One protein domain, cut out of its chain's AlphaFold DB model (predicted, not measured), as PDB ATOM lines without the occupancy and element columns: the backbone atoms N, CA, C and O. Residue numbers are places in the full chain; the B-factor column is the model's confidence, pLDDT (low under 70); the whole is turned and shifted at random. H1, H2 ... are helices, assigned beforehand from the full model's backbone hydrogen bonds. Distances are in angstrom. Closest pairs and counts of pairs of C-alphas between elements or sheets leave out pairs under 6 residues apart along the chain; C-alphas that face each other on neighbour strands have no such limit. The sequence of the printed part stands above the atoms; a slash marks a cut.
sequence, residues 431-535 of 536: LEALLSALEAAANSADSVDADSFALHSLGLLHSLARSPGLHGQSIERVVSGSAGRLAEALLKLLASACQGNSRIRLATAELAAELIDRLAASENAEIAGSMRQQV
ATOM      1  N   LEU A 431       6.065 -42.256 -10.362       90.81
ATOM      2  CA  LEU A 431       5.834 -43.542 -11.023       90.81
ATOM      3  C   LEU A 431       5.426 -44.629 -10.019       90.81
ATOM      4  O   LEU A 431       4.430 -45.309 -10.245       90.81
ATOM      5  N   GLU A 432       6.133 -44.755  -8.892       90.94
ATOM      6  CA  GLU A 432       5.792 -45.742  -7.856       90.94
ATOM      7  C   GLU A 432       4.419 -45.456  -7.227       90.94
ATOM      8  O   GLU A 432       3.659 -46.381  -6.940       90.94
ATOM      9  N   ALA A 433       4.052 -44.180  -7.067       92.00
ATOM     10  CA  ALA A 433       2.728 -43.801  -6.583       92.00
ATOM     11  C   ALA A 433       1.599 -44.242  -7.534       92.00
ATOM     12  O   ALA A 433       0.558 -44.700  -7.063       92.00
ATOM     13  N   LEU A 434       1.820 -44.129  -8.848       92.88
ATOM     14  CA  LEU A 434       0.869 -44.535  -9.885       92.88
ATOM     15  C   LEU A 434       0.809 -46.063 -10.036       92.88
ATOM     16  O   LEU A 434      -0.286 -46.618 -10.060       92.88
ATOM     17  N   LEU A 435       1.954 -46.756 -10.071       93.12
ATOM     18  CA  LEU A 435       2.011 -48.225 -10.125       93.12
ATOM     19  C   LEU A 435       1.314 -48.851  -8.911       93.12
ATOM     20  O   LEU A 435       0.462 -49.721  -9.080       93.12
ATOM     21  N   SER A 436       1.572 -48.326  -7.707       93.06
ATOM     22  CA  SER A 436       0.892 -48.726  -6.467       93.06
ATOM     23  C   SER A 436      -0.638 -48.625  -6.560       93.06
ATOM     24  O   SER A 436      -1.330 -49.472  -5.998       93.06
ATOM     25  N   ALA A 437      -1.180 -47.635  -7.281       93.50
ATOM     26  CA  ALA A 437      -2.621 -47.504  -7.494       93.50
ATOM     27  C   ALA A 437      -3.179 -48.617  -8.398       93.50
ATOM     28  O   ALA A 437      -4.192 -49.235  -8.067       93.50
ATOM     29  N   LEU A 438      -2.504 -48.890  -9.522       95.06
ATOM     30  CA  LEU A 438      -2.914 -49.920 -10.483       95.06
ATOM     31  C   LEU A 438      -2.815 -51.325  -9.873       95.06
ATOM     32  O   LEU A 438      -3.742 -52.121 -10.002       95.06
ATOM     33  N   GLU A 439      -1.723 -51.611  -9.163       94.19
ATOM     34  CA  GLU A 439      -1.501 -52.889  -8.482       94.19
ATOM     35  C   GLU A 439      -2.507 -53.114  -7.347       94.19
ATOM     36  O   GLU A 439      -3.032 -54.218  -7.211       94.19
ATOM     37  N   ALA A 440      -2.839 -52.081  -6.564       92.19
ATOM     38  CA  ALA A 440      -3.861 -52.186  -5.523       92.19
ATOM     39  C   ALA A 440      -5.242 -52.537  -6.104       92.19
ATOM     40  O   ALA A 440      -5.921 -53.411  -5.566       92.19
ATOM     41  N   ALA A 441      -5.645 -51.905  -7.213       93.00
ATOM     42  CA  ALA A 441      -6.907 -52.214  -7.887       93.00
ATOM     43  C   ALA A 441      -6.897 -53.598  -8.560       93.00
ATOM     44  O   ALA A 441      -7.886 -54.321  -8.481       93.00
ATOM     45  N   ALA A 442      -5.777 -54.002  -9.165       91.75
ATOM     46  CA  ALA A 442      -5.640 -55.320  -9.783       91.75
ATOM     47  C   ALA A 442      -5.681 -56.464  -8.751       91.75
ATOM     48  O   ALA A 442      -6.300 -57.496  -9.014       91.75
ATOM     49  N   ASN A 443      -5.055 -56.278  -7.583       92.00
ATOM     50  CA  ASN A 443      -5.005 -57.271  -6.503       92.00
ATOM     51  C   ASN A 443      -6.284 -57.302  -5.646       92.00
ATOM     52  O   ASN A 443      -6.617 -58.345  -5.089       92.00
ATOM     53  N   SER A 444      -7.003 -56.179  -5.550       90.44
ATOM     54  CA  SER A 444      -8.238 -56.031  -4.770       90.44
ATOM     55  C   SER A 444      -9.391 -55.579  -5.666       90.44
ATOM     56  O   SER A 444      -9.981 -54.522  -5.441       90.44
ATOM     57  N   ALA A 445      -9.721 -56.384  -6.681       81.94
ATOM     58  CA  ALA A 445     -10.720 -56.063  -7.706       81.94
ATOM     59  C   ALA A 445     -12.131 -55.751  -7.155       81.94
ATOM     60  O   ALA A 445     -12.910 -55.067  -7.815       81.94
ATOM     61  N   ASP A 446     -12.450 -56.201  -5.938       85.12
ATOM     62  CA  ASP A 446     -13.713 -55.913  -5.242       85.12
ATOM     63  C   ASP A 446     -13.729 -54.530  -4.541       85.12
ATOM     64  O   ASP A 446     -14.772 -54.089  -4.049       85.12
ATOM     65  N   SER A 447     -12.587 -53.832  -4.459       90.12
ATOM     66  CA  SER A 447     -12.431 -52.570  -3.724       90.12
ATOM     67  C   SER A 447     -12.703 -51.340  -4.593       90.12
ATOM     68  O   SER A 447     -11.931 -50.987  -5.486       90.12
ATOM     69  N   VAL A 448     -13.783 -50.628  -4.261       88.12
ATOM     70  CA  VAL A 448     -14.195 -49.382  -4.934       88.12
ATOM     71  C   VAL A 448     -13.187 -48.248  -4.709       88.12
ATOM     72  O   VAL A 448     -12.997 -47.414  -5.594       88.12
ATOM     73  N   ASP A 449     -12.504 -48.220  -3.563       87.88
ATOM     74  CA  ASP A 449     -11.496 -47.197  -3.258       87.88
ATOM     75  C   ASP A 449     -10.193 -47.436  -4.028       87.88
ATOM     76  O   ASP A 449      -9.588 -46.488  -4.533       87.88
ATOM     77  N   ALA A 450      -9.793 -48.704  -4.185       91.12
ATOM     78  CA  ALA A 450      -8.629 -49.068  -4.988       91.12
ATOM     79  C   ALA A 450      -8.864 -48.739  -6.472       91.12
ATOM     80  O   ALA A 450      -8.053 -48.040  -7.078       91.12
ATOM     81  N   ASP A 451     -10.011 -49.144  -7.030       94.44
ATOM     82  CA  ASP A 451     -10.425 -48.760  -8.386       94.44
ATOM     83  C   ASP A 451     -10.566 -47.231  -8.540       94.44
ATOM     84  O   ASP A 451     -10.183 -46.684  -9.569       94.44
ATOM     85  N   SER A 452     -11.027 -46.504  -7.513       93.50
ATOM     86  CA  SER A 452     -11.061 -45.032  -7.541       93.50
ATOM     87  C   SER A 452      -9.670 -44.417  -7.625       93.50
ATOM     88  O   SER A 452      -9.460 -43.503  -8.424       93.50
ATOM     89  N   PHE A 453      -8.703 -44.914  -6.856       95.00
ATOM     90  CA  PHE A 453      -7.338 -44.410  -6.945       95.00
ATOM     91  C   PHE A 453      -6.684 -44.779  -8.287       95.00
ATOM     92  O   PHE A 453      -6.012 -43.933  -8.884       95.00
ATOM     93  N   ALA A 454      -6.936 -45.982  -8.815       96.44
ATOM     94  CA  ALA A 454      -6.484 -46.388 -10.145       96.44
ATOM     95  C   ALA A 454      -7.083 -45.504 -11.252       96.44
ATOM     96  O   ALA A 454      -6.328 -44.954 -12.052       96.44
ATOM     97  N   LEU A 455      -8.401 -45.276 -11.261       97.12
ATOM     98  CA  LEU A 455      -9.091 -44.433 -12.243       97.12
ATOM     99  C   LEU A 455      -8.489 -43.021 -12.315       97.12
ATOM    100  O   LEU A 455      -8.169 -42.529 -13.397       97.12
ATOM    101  N   HIS A 456      -8.284 -42.374 -11.165       97.06
ATOM    102  CA  HIS A 456      -7.702 -41.032 -11.123       97.06
ATOM    103  C   HIS A 456      -6.203 -41.020 -11.464       97.06
ATOM    104  O   HIS A 456      -5.725 -40.057 -12.061       97.06
ATOM    105  N   SER A 457      -5.472 -42.094 -11.158       96.50
ATOM    106  CA  SER A 457      -4.066 -42.267 -11.554       96.50
ATOM    107  C   SER A 457      -3.911 -42.439 -13.071       96.50
ATOM    108  O   SER A 457      -3.040 -41.813 -13.678       96.50
ATOM    109  N   LEU A 458      -4.799 -43.210 -13.708       95.81
ATOM    110  CA  LEU A 458      -4.888 -43.330 -15.167       95.81
ATOM    111  C   LEU A 458      -5.288 -41.994 -15.808       95.81
ATOM    112  O   LEU A 458      -4.680 -41.579 -16.794       95.81
ATOM    113  N   GLY A 459      -6.246 -41.275 -15.214       95.75
ATOM    114  CA  GLY A 459      -6.619 -39.919 -15.627       95.75
ATOM    115  C   GLY A 459      -5.447 -38.931 -15.561       95.75
ATOM    116  O   GLY A 459      -5.245 -38.149 -16.492       95.75
ATOM    117  N   LEU A 460      -4.615 -39.007 -14.516       95.81
ATOM    118  CA  LEU A 460      -3.396 -38.205 -14.393       95.81
ATOM    119  C   LEU A 460      -2.366 -38.570 -15.475       95.81
ATOM    120  O   LEU A 460      -1.889 -37.669 -16.163       95.81
ATOM    121  N   LEU A 461      -2.085 -39.859 -15.702       93.31
ATOM    122  CA  LEU A 461      -1.215 -40.318 -16.799       93.31
ATOM    123  C   LEU A 461      -1.702 -39.820 -18.169       93.31
ATOM    124  O   LEU A 461      -0.920 -39.273 -18.949       93.31
ATOM    125  N   HIS A 462      -3.002 -39.939 -18.442       91.81
ATOM    126  CA  HIS A 462      -3.623 -39.487 -19.685       91.81
ATOM    127  C   HIS A 462      -3.561 -37.955 -19.844       91.81
ATOM    128  O   HIS A 462      -3.269 -37.454 -20.932       91.81
ATOM    129  N   SER A 463      -3.785 -37.189 -18.768       92.81
ATOM    130  CA  SER A 463      -3.665 -35.723 -18.790       92.81
ATOM    131  C   SER A 463      -2.224 -35.262 -19.024       92.81
ATOM    132  O   SER A 463      -1.996 -34.382 -19.853       92.81
ATOM    133  N   LEU A 464      -1.239 -35.907 -18.387       91.56
ATOM    134  CA  LEU A 464       0.185 -35.653 -18.602       91.56
ATOM    135  C   LEU A 464       0.548 -35.896 -20.069       91.56
ATOM    136  O   LEU A 464       1.147 -35.024 -20.697       91.56
ATOM    137  N   ALA A 465       0.119 -37.025 -20.640       86.56
ATOM    138  CA  ALA A 465       0.351 -37.387 -22.041       86.56
ATOM    139  C   ALA A 465      -0.164 -36.348 -23.048       86.56
ATOM    140  O   ALA A 465       0.384 -36.205 -24.138       86.56
ATOM    141  N   ARG A 466      -1.252 -35.651 -22.702       86.69
ATOM    142  CA  ARG A 466      -1.971 -34.735 -23.599       86.69
ATOM    143  C   ARG A 466      -1.761 -33.262 -23.277       86.69
ATOM    144  O   ARG A 466      -2.217 -32.427 -24.054       86.69
ATOM    145  N   SER A 467      -1.107 -32.934 -22.163       87.25
ATOM    146  CA  SER A 467      -0.961 -31.552 -21.707       87.25
ATOM    147  C   SER A 467      -0.139 -30.734 -22.714       87.25
ATOM    148  O   SER A 467       1.057 -31.001 -22.884       87.25
ATOM    149  N   PRO A 468      -0.720 -29.699 -23.358       85.50
ATOM    150  CA  PRO A 468       0.001 -28.878 -24.331       85.50
ATOM    151  C   PRO A 468       1.236 -28.193 -23.728       85.50
ATOM    152  O   PRO A 468       2.244 -28.021 -24.408       85.50
ATOM    153  N   GLY A 469       1.206 -27.885 -22.423       82.81
ATOM    154  CA  GLY A 469       2.342 -27.298 -21.706       82.81
ATOM    155  C   GLY A 469       3.594 -28.189 -21.692       82.81
ATOM    156  O   GLY A 469       4.716 -27.687 -21.618       82.81
ATOM    157  N   LEU A 470       3.432 -29.508 -21.827       85.75
ATOM    158  CA  LEU A 470       4.520 -30.487 -21.752       85.75
ATOM    159  C   LEU A 470       5.028 -30.976 -23.119       85.75
ATOM    160  O   LEU A 470       6.036 -31.671 -23.164       85.75
ATOM    161  N   HIS A 471       4.403 -30.558 -24.227       77.38
ATOM    162  CA  HIS A 471       4.858 -30.851 -25.598       77.38
ATOM    163  C   HIS A 471       4.965 -32.362 -25.933       77.38
ATOM    164  O   HIS A 471       5.763 -32.759 -26.776       77.38
ATOM    165  N   GLY A 472       4.157 -33.212 -25.288       66.69
ATOM    166  CA  GLY A 472       3.994 -34.636 -25.626       66.69
ATOM    167  C   GLY A 472       4.973 -35.618 -24.964       66.69
ATOM    168  O   GLY A 472       4.589 -36.757 -24.720       66.69
ATOM    169  N   GLN A 473       6.172 -35.187 -24.563       66.50
ATOM    170  CA  GLN A 473       7.209 -36.064 -23.971       66.50
ATOM    171  C   GLN A 473       6.951 -36.455 -22.496       66.50
ATOM    172  O   GLN A 473       7.835 -36.933 -21.789       66.50
ATOM    173  N   SER A 474       5.746 -36.226 -21.974       78.44
ATOM    174  CA  SER A 474       5.434 -36.397 -20.550       78.44
ATOM    175  C   SER A 474       5.461 -37.855 -20.097       78.44
ATOM    176  O   SER A 474       6.009 -38.138 -19.036       78.44
ATOM    177  N   ILE A 475       4.868 -38.774 -20.876       80.31
ATOM    178  CA  ILE A 475       4.825 -40.204 -20.517       80.31
ATOM    179  C   ILE A 475       6.241 -40.776 -20.501       80.31
ATOM    180  O   ILE A 475       6.622 -41.382 -19.507       80.31
ATOM    181  N   GLU A 476       7.032 -40.527 -21.547       80.94
ATOM    182  CA  GLU A 476       8.430 -40.972 -21.657       80.94
ATOM    183  C   GLU A 476       9.239 -40.568 -20.413       80.94
ATOM    184  O   GLU A 476       9.929 -41.396 -19.816       80.94
ATOM    185  N   ARG A 477       9.074 -39.319 -19.948       83.12
ATOM    186  CA  ARG A 477       9.724 -38.803 -18.732       83.12
ATOM    187  C   ARG A 477       9.205 -39.418 -17.429       83.12
ATOM    188  O   ARG A 477      10.001 -39.618 -16.519       83.12
ATOM    189  N   VAL A 478       7.904 -39.700 -17.316       83.44
ATOM    190  CA  VAL A 478       7.316 -40.376 -16.137       83.44
ATOM    191  C   VAL A 478       7.767 -41.830 -16.050       83.44
ATOM    192  O   VAL A 478       8.015 -42.343 -14.964       83.44
ATOM    193  N   VAL A 479       7.862 -42.489 -17.199       81.75
ATOM    194  CA  VAL A 479       8.172 -43.910 -17.318       81.75
ATOM    195  C   VAL A 479       9.677 -44.169 -17.217       81.75
ATOM    196  O   VAL A 479      10.070 -45.155 -16.600       81.75
ATOM    197  N   SER A 480      10.526 -43.304 -17.784       77.00
ATOM    198  CA  SER A 480      11.992 -43.320 -17.638       77.00
ATOM    199  C   SER A 480      12.632 -44.715 -17.806       77.00
ATOM    200  O   SER A 480      13.446 -45.147 -16.988       77.00
ATOM    201  N   GLY A 481      12.229 -45.455 -18.846       73.62
ATOM    202  CA  GLY A 481      12.711 -46.817 -19.133       73.62
ATOM    203  C   GLY A 481      11.969 -47.952 -18.408       73.62
ATOM    204  O   GLY A 481      12.163 -49.117 -18.739       73.62
ATOM    205  N   SER A 482      11.052 -47.651 -17.484       82.56
ATOM    206  CA  SER A 482      10.198 -48.637 -16.796       82.56
ATOM    207  C   SER A 482       8.897 -48.958 -17.555       82.56
ATOM    208  O   SER A 482       7.885 -49.292 -16.936       82.56
ATOM    209  N   ALA A 483       8.890 -48.857 -18.891       83.56
ATOM    210  CA  ALA A 483       7.679 -49.003 -19.713       83.56
ATOM    211  C   ALA A 483       7.014 -50.371 -19.524       83.56
ATOM    212  O   ALA A 483       5.801 -50.446 -19.331       83.56
ATOM    213  N   GLY A 484       7.826 -51.431 -19.449       85.06
ATOM    214  CA  GLY A 484       7.361 -52.786 -19.158       85.06
ATOM    215  C   GLY A 484       6.633 -52.912 -17.816       85.06
ATOM    216  O   GLY A 484       5.614 -53.591 -17.763       85.06
ATOM    217  N   ARG A 485       7.070 -52.213 -16.753       90.12
ATOM    218  CA  ARG A 485       6.386 -52.241 -15.441       90.12
ATOM    219  C   ARG A 485       4.995 -51.618 -15.521       90.12
ATOM    220  O   ARG A 485       4.043 -52.169 -14.977       90.12
ATOM    221  N   LEU A 486       4.870 -50.488 -16.223       90.25
ATOM    222  CA  LEU A 486       3.578 -49.835 -16.430       90.25
ATOM    223  C   LEU A 486       2.660 -50.689 -17.315       90.25
ATOM    224  O   LEU A 486       1.509 -50.906 -16.952       90.25
ATOM    225  N   ALA A 487       3.170 -51.233 -18.423       90.38
ATOM    226  CA  ALA A 487       2.413 -52.128 -19.295       90.38
ATOM    227  C   ALA A 487       1.945 -53.400 -18.561       90.38
ATOM    228  O   ALA A 487       0.784 -53.786 -18.682       90.38
ATOM    229  N   GLU A 488       2.802 -54.018 -17.743       92.75
ATOM    230  CA  GLU A 488       2.452 -55.187 -16.928       92.75
ATOM    231  C   GLU A 488       1.364 -54.857 -15.892       92.75
ATOM    232  O   GLU A 488       0.405 -55.616 -15.748       92.75
ATOM    233  N   ALA A 489       1.463 -53.714 -15.204       93.56
ATOM    234  CA  ALA A 489       0.443 -53.262 -14.257       93.56
ATOM    235  C   ALA A 489      -0.910 -52.982 -14.941       93.56
ATOM    236  O   ALA A 489      -1.953 -53.385 -14.426       93.56
ATOM    237  N   LEU A 490      -0.901 -52.359 -16.126       94.94
ATOM    238  CA  LEU A 490      -2.103 -52.116 -16.934       94.94
ATOM    239  C   LEU A 490      -2.743 -53.431 -17.413       94.94
ATOM    240  O   LEU A 490      -3.957 -53.601 -17.298       94.94
ATOM    241  N   LEU A 491      -1.944 -54.393 -17.887       94.25
ATOM    242  CA  LEU A 491      -2.429 -55.711 -18.313       94.25
ATOM    243  C   LEU A 491      -3.010 -56.525 -17.148       94.25
ATOM    244  O   LEU A 491      -4.061 -57.146 -17.309       94.25
ATOM    245  N   LYS A 492      -2.382 -56.490 -15.963       94.69
ATOM    246  CA  LYS A 492      -2.932 -57.099 -14.739       94.69
ATOM    247  C   LYS A 492      -4.269 -56.469 -14.353       94.69
ATOM    248  O   LYS A 492      -5.212 -57.196 -14.055       94.69
ATOM    249  N   LEU A 493      -4.374 -55.140 -14.410       94.81
ATOM    250  CA  LEU A 493      -5.614 -54.424 -14.110       94.81
ATOM    251  C   LEU A 493      -6.746 -54.805 -15.078       94.81
ATOM    252  O   LEU A 493      -7.855 -55.088 -14.629       94.81
ATOM    253  N   LEU A 494      -6.465 -54.889 -16.383       94.81
ATOM    254  CA  LEU A 494      -7.431 -55.355 -17.385       94.81
ATOM    255  C   LEU A 494      -7.840 -56.819 -17.166       94.81
ATOM    256  O   LEU A 494      -9.027 -57.134 -17.213       94.81
ATOM    257  N   ALA A 495      -6.890 -57.707 -16.865       94.00
ATOM    258  CA  ALA A 495      -7.188 -59.103 -16.553       94.00
ATOM    259  C   ALA A 495      -8.092 -59.235 -15.312       94.00
ATOM    260  O   ALA A 495      -9.021 -60.044 -15.314       94.00
ATOM    261  N   SER A 496      -7.872 -58.411 -14.281       92.50
ATOM    262  CA  SER A 496      -8.745 -58.323 -13.102       92.50
ATOM    263  C   SER A 496     -10.102 -57.676 -13.398       92.50
ATOM    264  O   SER A 496     -11.101 -58.060 -12.789       92.50
ATOM    265  N   ALA A 497     -10.194 -56.748 -14.355       92.62
ATOM    266  CA  ALA A 497     -11.466 -56.169 -14.799       92.62
ATOM    267  C   ALA A 497     -12.369 -57.200 -15.506       92.62
ATOM    268  O   ALA A 497     -13.590 -57.119 -15.415       92.62
ATOM    269  N   CYS A 498     -11.784 -58.208 -16.161       89.75
ATOM    270  CA  CYS A 498     -12.521 -59.293 -16.815       89.75
ATOM    271  C   CYS A 498     -13.008 -60.411 -15.866       89.75
ATOM    272  O   CYS A 498     -13.637 -61.365 -16.327       89.75
ATOM    273  N   GLN A 499     -12.721 -60.343 -14.560       88.62
ATOM    274  CA  GLN A 499     -13.155 -61.361 -13.595       88.62
ATOM    275  C   GLN A 499     -14.626 -61.168 -13.195       88.62
ATOM    276  O   GLN A 499     -15.077 -60.050 -12.971       88.62
ATOM    277  N   GLY A 500     -15.374 -62.267 -13.036       78.94
ATOM    278  CA  GLY A 500     -16.834 -62.226 -12.846       78.94
ATOM    279  C   GLY A 500     -17.352 -61.511 -11.587       78.94
ATOM    280  O   GLY A 500     -18.524 -61.147 -11.559       78.94
ATOM    281  N   ASN A 501     -16.504 -61.285 -10.579       83.06
ATOM    282  CA  ASN A 501     -16.851 -60.541  -9.358       83.06
ATOM    283  C   ASN A 501     -16.339 -59.086  -9.357       83.06
ATOM    284  O   ASN A 501     -16.651 -58.338  -8.432       83.06
ATOM    285  N   SER A 502     -15.567 -58.686 -10.373       89.31
ATOM    286  CA  SER A 502     -14.816 -57.430 -10.385       89.31
ATOM    287  C   SER A 502     -15.705 -56.196 -10.221       89.31
ATOM    288  O   SER A 502     -16.742 -56.061 -10.874       89.31
ATOM    289  N   ARG A 503     -15.264 -55.257  -9.378       90.44
ATOM    290  CA  ARG A 503     -15.848 -53.913  -9.236       90.44
ATOM    291  C   ARG A 503     -15.046 -52.827  -9.952       90.44
ATOM    292  O   ARG A 503     -15.377 -51.650  -9.808       90.44
ATOM    293  N   ILE A 504     -14.030 -53.202 -10.731       93.19
ATOM    294  CA  ILE A 504     -13.286 -52.265 -11.576       93.19
ATOM    295  C   ILE A 504     -14.257 -51.635 -12.584       93.19
ATOM    296  O   ILE A 504     -14.982 -52.335 -13.295       93.19
ATOM    297  N   ARG A 505     -14.307 -50.300 -12.640       94.69
ATOM    298  CA  ARG A 505     -15.225 -49.587 -13.542       94.69
ATOM    299  C   ARG A 505     -14.797 -49.752 -14.997       94.69
ATOM    300  O   ARG A 505     -13.609 -49.730 -15.313       94.69
ATOM    301  N   LEU A 506     -15.780 -49.773 -15.903       93.69
ATOM    302  CA  LEU A 506     -15.530 -49.768 -17.349       93.69
ATOM    303  C   LEU A 506     -14.613 -48.603 -17.764       93.69
ATOM    304  O   LEU A 506     -13.647 -48.829 -18.475       93.69
ATOM    305  N   ALA A 507     -14.833 -47.399 -17.224       94.88
ATOM    306  CA  ALA A 507     -13.972 -46.238 -17.472       94.88
ATOM    307  C   ALA A 507     -12.507 -46.444 -17.023       94.88
ATOM    308  O   ALA A 507     -11.589 -45.926 -17.656       94.88
ATOM    309  N   THR A 508     -12.270 -47.213 -15.953       95.75
ATOM    310  CA  THR A 508     -10.918 -47.580 -15.501       95.75
ATOM    311  C   THR A 508     -10.258 -48.504 -16.525       95.75
ATOM    312  O   THR A 508      -9.108 -48.288 -16.904       95.75
ATOM    313  N   ALA A 509     -10.995 -49.502 -17.024       94.44
ATOM    314  CA  ALA A 509     -10.515 -50.417 -18.057       94.44
ATOM    315  C   ALA A 509     -10.284 -49.713 -19.410       94.44
ATOM    316  O   ALA A 509      -9.257 -49.933 -20.043       94.44
ATOM    317  N   GLU A 510     -11.182 -48.820 -19.832       94.94
ATOM    318  CA  GLU A 510     -11.049 -48.034 -21.067       94.94
ATOM    319  C   GLU A 510      -9.799 -47.140 -21.046       94.94
ATOM    320  O   GLU A 510      -9.006 -47.171 -21.988       94.94
ATOM    321  N   LEU A 511      -9.559 -46.404 -19.952       94.06
ATOM    322  CA  LEU A 511      -8.345 -45.590 -19.809       94.06
ATOM    323  C   LEU A 511      -7.069 -46.441 -19.738       94.06
ATOM    324  O   LEU A 511      -6.028 -46.014 -20.241       94.06
ATOM    325  N   ALA A 512      -7.132 -47.632 -19.135       94.88
ATOM    326  CA  ALA A 512      -6.002 -48.555 -19.108       94.88
ATOM    327  C   ALA A 512      -5.672 -49.096 -20.509       94.88
ATOM    328  O   ALA A 512      -4.502 -49.117 -20.890       94.88
ATOM    329  N   ALA A 513      -6.689 -49.463 -21.295       93.25
ATOM    330  CA  ALA A 513      -6.526 -49.908 -22.677       93.25
ATOM    331  C   ALA A 513      -5.948 -48.801 -23.576       93.25
ATOM    332  O   ALA A 513      -4.955 -49.037 -24.262       93.25
ATOM    333  N   GLU A 514      -6.472 -47.569 -23.509       91.19
ATOM    334  CA  GLU A 514      -5.941 -46.457 -24.315       91.19
ATOM    335  C   GLU A 514      -4.480 -46.121 -23.952       91.19
ATOM    336  O   GLU A 514      -3.691 -45.724 -24.814       91.19
ATOM    337  N   LEU A 515      -4.081 -46.289 -22.685       89.06
ATOM    338  CA  LEU A 515      -2.683 -46.118 -22.277       89.06
ATOM    339  C   LEU A 515      -1.771 -47.235 -22.807       89.06
ATOM    340  O   LEU A 515      -0.645 -46.926 -23.194       89.06
ATOM    341  N   ILE A 516      -2.238 -48.486 -22.900       89.44
ATOM    342  CA  ILE A 516      -1.485 -49.573 -23.555       89.44
ATOM    343  C   ILE A 516      -1.282 -49.266 -25.043       89.44
ATOM    344  O   ILE A 516      -0.145 -49.311 -25.515       89.44
ATOM    345  N   ASP A 517      -2.342 -48.890 -25.765       86.12
ATOM    346  CA  ASP A 517      -2.259 -48.553 -27.194       86.12
ATOM    347  C   ASP A 517      -1.269 -47.404 -27.449       86.12
ATOM    348  O   ASP A 517      -0.489 -47.437 -28.404       86.12
ATOM    349  N   ARG A 518      -1.246 -46.400 -26.561       82.81
ATOM    350  CA  ARG A 518      -0.281 -45.289 -26.609       82.81
ATOM    351  C   ARG A 518       1.155 -45.741 -26.357       82.81
ATOM    352  O   ARG A 518       2.032 -45.319 -27.105       82.81
ATOM    353  N   LEU A 519       1.398 -46.582 -25.347       81.50
ATOM    354  CA  LEU A 519       2.737 -47.109 -25.044       81.50
ATOM    355  C   LEU A 519       3.282 -47.942 -26.215       81.50
ATOM    356  O   LEU A 519       4.416 -47.726 -26.649       81.50
ATOM    357  N   ALA A 520       2.444 -48.806 -26.794       80.31
ATOM    358  CA  ALA A 520       2.781 -49.571 -27.989       80.31
ATOM    359  C   ALA A 520       3.049 -48.659 -29.202       80.31
ATOM    360  O   ALA A 520       3.972 -48.911 -29.976       80.31
ATOM    361  N   ALA A 521       2.283 -47.579 -29.381       77.50
ATOM    362  CA  ALA A 521       2.520 -46.615 -30.456       77.50
ATOM    363  C   ALA A 521       3.852 -45.854 -30.293       77.50
ATOM    364  O   ALA A 521       4.552 -45.664 -31.290       77.50
ATOM    365  N   SER A 522       4.232 -45.456 -29.070       71.56
ATOM    366  CA  SER A 522       5.534 -44.820 -28.807       71.56
ATOM    367  C   SER A 522       6.706 -45.772 -29.046       71.56
ATOM    368  O   SER A 522       7.639 -45.406 -29.753       71.56
ATOM    369  N   GLU A 523       6.633 -47.014 -28.560       68.06
ATOM    370  CA  GLU A 523       7.701 -48.006 -28.736       68.06
ATOM    371  C   GLU A 523       7.908 -48.346 -30.226       68.06
ATOM    372  O   GLU A 523       9.031 -48.340 -30.732       68.06
ATOM    373  N   ASN A 524       6.819 -48.510 -30.987       63.78
ATOM    374  CA  ASN A 524       6.887 -48.680 -32.442       63.78
ATOM    375  C   ASN A 524       7.488 -47.456 -33.165       63.78
ATOM    376  O   ASN A 524       8.184 -47.619 -34.171       63.78
ATOM    377  N   ALA A 525       7.244 -46.236 -32.675       62.06
ATOM    378  CA  ALA A 525       7.823 -45.016 -33.239       62.06
ATOM    379  C   ALA A 525       9.329 -44.892 -32.941       62.06
ATOM    380  O   ALA A 525      10.092 -44.527 -33.838       62.06
ATOM    381  N   GLU A 526       9.772 -45.249 -31.731       63.16
ATOM    382  CA  GLU A 526      11.193 -45.318 -31.363       63.16
ATOM    383  C   GLU A 526      11.941 -46.363 -32.204       63.16
ATOM    384  O   GLU A 526      12.981 -46.052 -32.791       63.16
ATOM    385  N   ILE A 527      11.380 -47.570 -32.350       60.97
ATOM    386  CA  ILE A 527      11.942 -48.635 -33.195       60.97
ATOM    387  C   ILE A 527      12.055 -48.157 -34.652       60.97
ATOM    388  O   ILE A 527      13.122 -48.263 -35.260       60.97
ATOM    389  N   ALA A 528      10.994 -47.561 -35.209       55.59
ATOM    390  CA  ALA A 528      11.008 -47.032 -36.574       55.59
ATOM    391  C   ALA A 528      11.999 -45.864 -36.763       55.59
ATOM    392  O   ALA A 528      12.578 -45.718 -37.843       55.59
ATOM    393  N   GLY A 529      12.218 -45.041 -35.733       61.59
ATOM    394  CA  GLY A 529      13.234 -43.985 -35.719       61.59
ATOM    395  C   GLY A 529      14.658 -44.545 -35.697       61.59
ATOM    396  O   GLY A 529      15.486 -44.152 -36.520       61.59
ATOM    397  N   SER A 530      14.917 -45.518 -34.822       61.25
ATOM    398  CA  SER A 530      16.203 -46.216 -34.700       61.25
ATOM    399  C   SER A 530      16.589 -46.934 -36.000       61.25
ATOM    400  O   SER A 530      17.690 -46.741 -36.517       61.25
ATOM    401  N   MET A 531      15.649 -47.652 -36.626       48.88
ATOM    402  CA  MET A 531      15.883 -48.299 -37.925       48.88
ATOM    403  C   MET A 531      16.200 -47.300 -39.049       48.88
ATOM    404  O   MET A 531      16.970 -47.627 -39.948       48.88
ATOM    405  N   ARG A 532      15.661 -46.071 -39.012       60.22
ATOM    406  CA  ARG A 532      16.025 -45.017 -39.979       60.22
ATOM    407  C   ARG A 532      17.422 -44.445 -39.730       60.22
ATOM    408  O   ARG A 532      18.091 -44.104 -40.696       60.22
ATOM    409  N   GLN A 533      17.867 -44.364 -38.475       56.28
ATOM    410  CA  GLN A 533      19.219 -43.906 -38.123       56.28
ATOM    411  C   GLN A 533      20.313 -44.951 -38.393       56.28
ATOM    412  O   GLN A 533      21.476 -44.586 -38.493       56.28
ATOM    413  N   GLN A 534      19.965 -46.235 -38.528       52.16
ATOM    414  CA  GLN A 534      20.915 -47.298 -38.897       52.16
ATOM    415  C   GLN A 534      21.055 -47.521 -40.417       52.16
ATOM    416  O   GLN A 534      21.879 -48.331 -40.838       52.16
ATOM    417  N   VAL A 535      20.238 -46.852 -41.240       52.31
ATOM    418  CA  VAL A 535      20.165 -47.047 -42.707       52.31
ATOM    419  C   VAL A 535      20.571 -45.779 -43.488       52.31
ATOM    420  O   VAL A 535      20.619 -45.807 -44.719       52.31
TER     421      VAL A 535
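AT A GLANCE: This is residues 431 to 535 of the 536 residues of the protein "FPL domain-containing protein" of Macrostomum lignano (UniProt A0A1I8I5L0). Helices H1, H2, H4 and H5 form an up-and-down bundle, each running against the one before, with short H3 at one end and residues 524 to 535, of which 524 to 533 belong to H5, sticking out. The 105 printed residues hold five named helices, H1 to H5 in chain order: all helix, compact, radius of gyration of the C-alphas 14.7 A, spans 51 by 28 by 21 A.

IN THESE COORDINATES: H1, residues 431 to 443, begins at C-alpha 431 (5.834, -43.542, -11.023). H2 is 448 to 466, H3 474 to 479, H4 483 to 497. H5, 506 to 533, is 40.9 A long, ending at C-alpha 533 (19.219, -43.906, -38.123).

HOW THE PARTS SIT: H2 is the hub. Touching pairs, with their closest C-alphas, are H2 and H1, a hairpin (Ala 450, Ala 441, 4.6 A), H2 and H3 (Ala 465, Ser 474, 5.4 A), H2 and H5 (Leu 455, Thr 508, 4.9 A), H1 and H4 (Ala 442, Leu 493, 4.4 A), and H4 and H5, a hairpin at a shallow tilt of 28 degrees (Leu 490, Ala 512, 5.7 A). Every helix's O i to N i+4 pairs are within hydrogen-bond range.

THE WHOLE: The printed part has no cut and no long link; pLDDT is under 70 at residues 472 to 473 and 523 to 535.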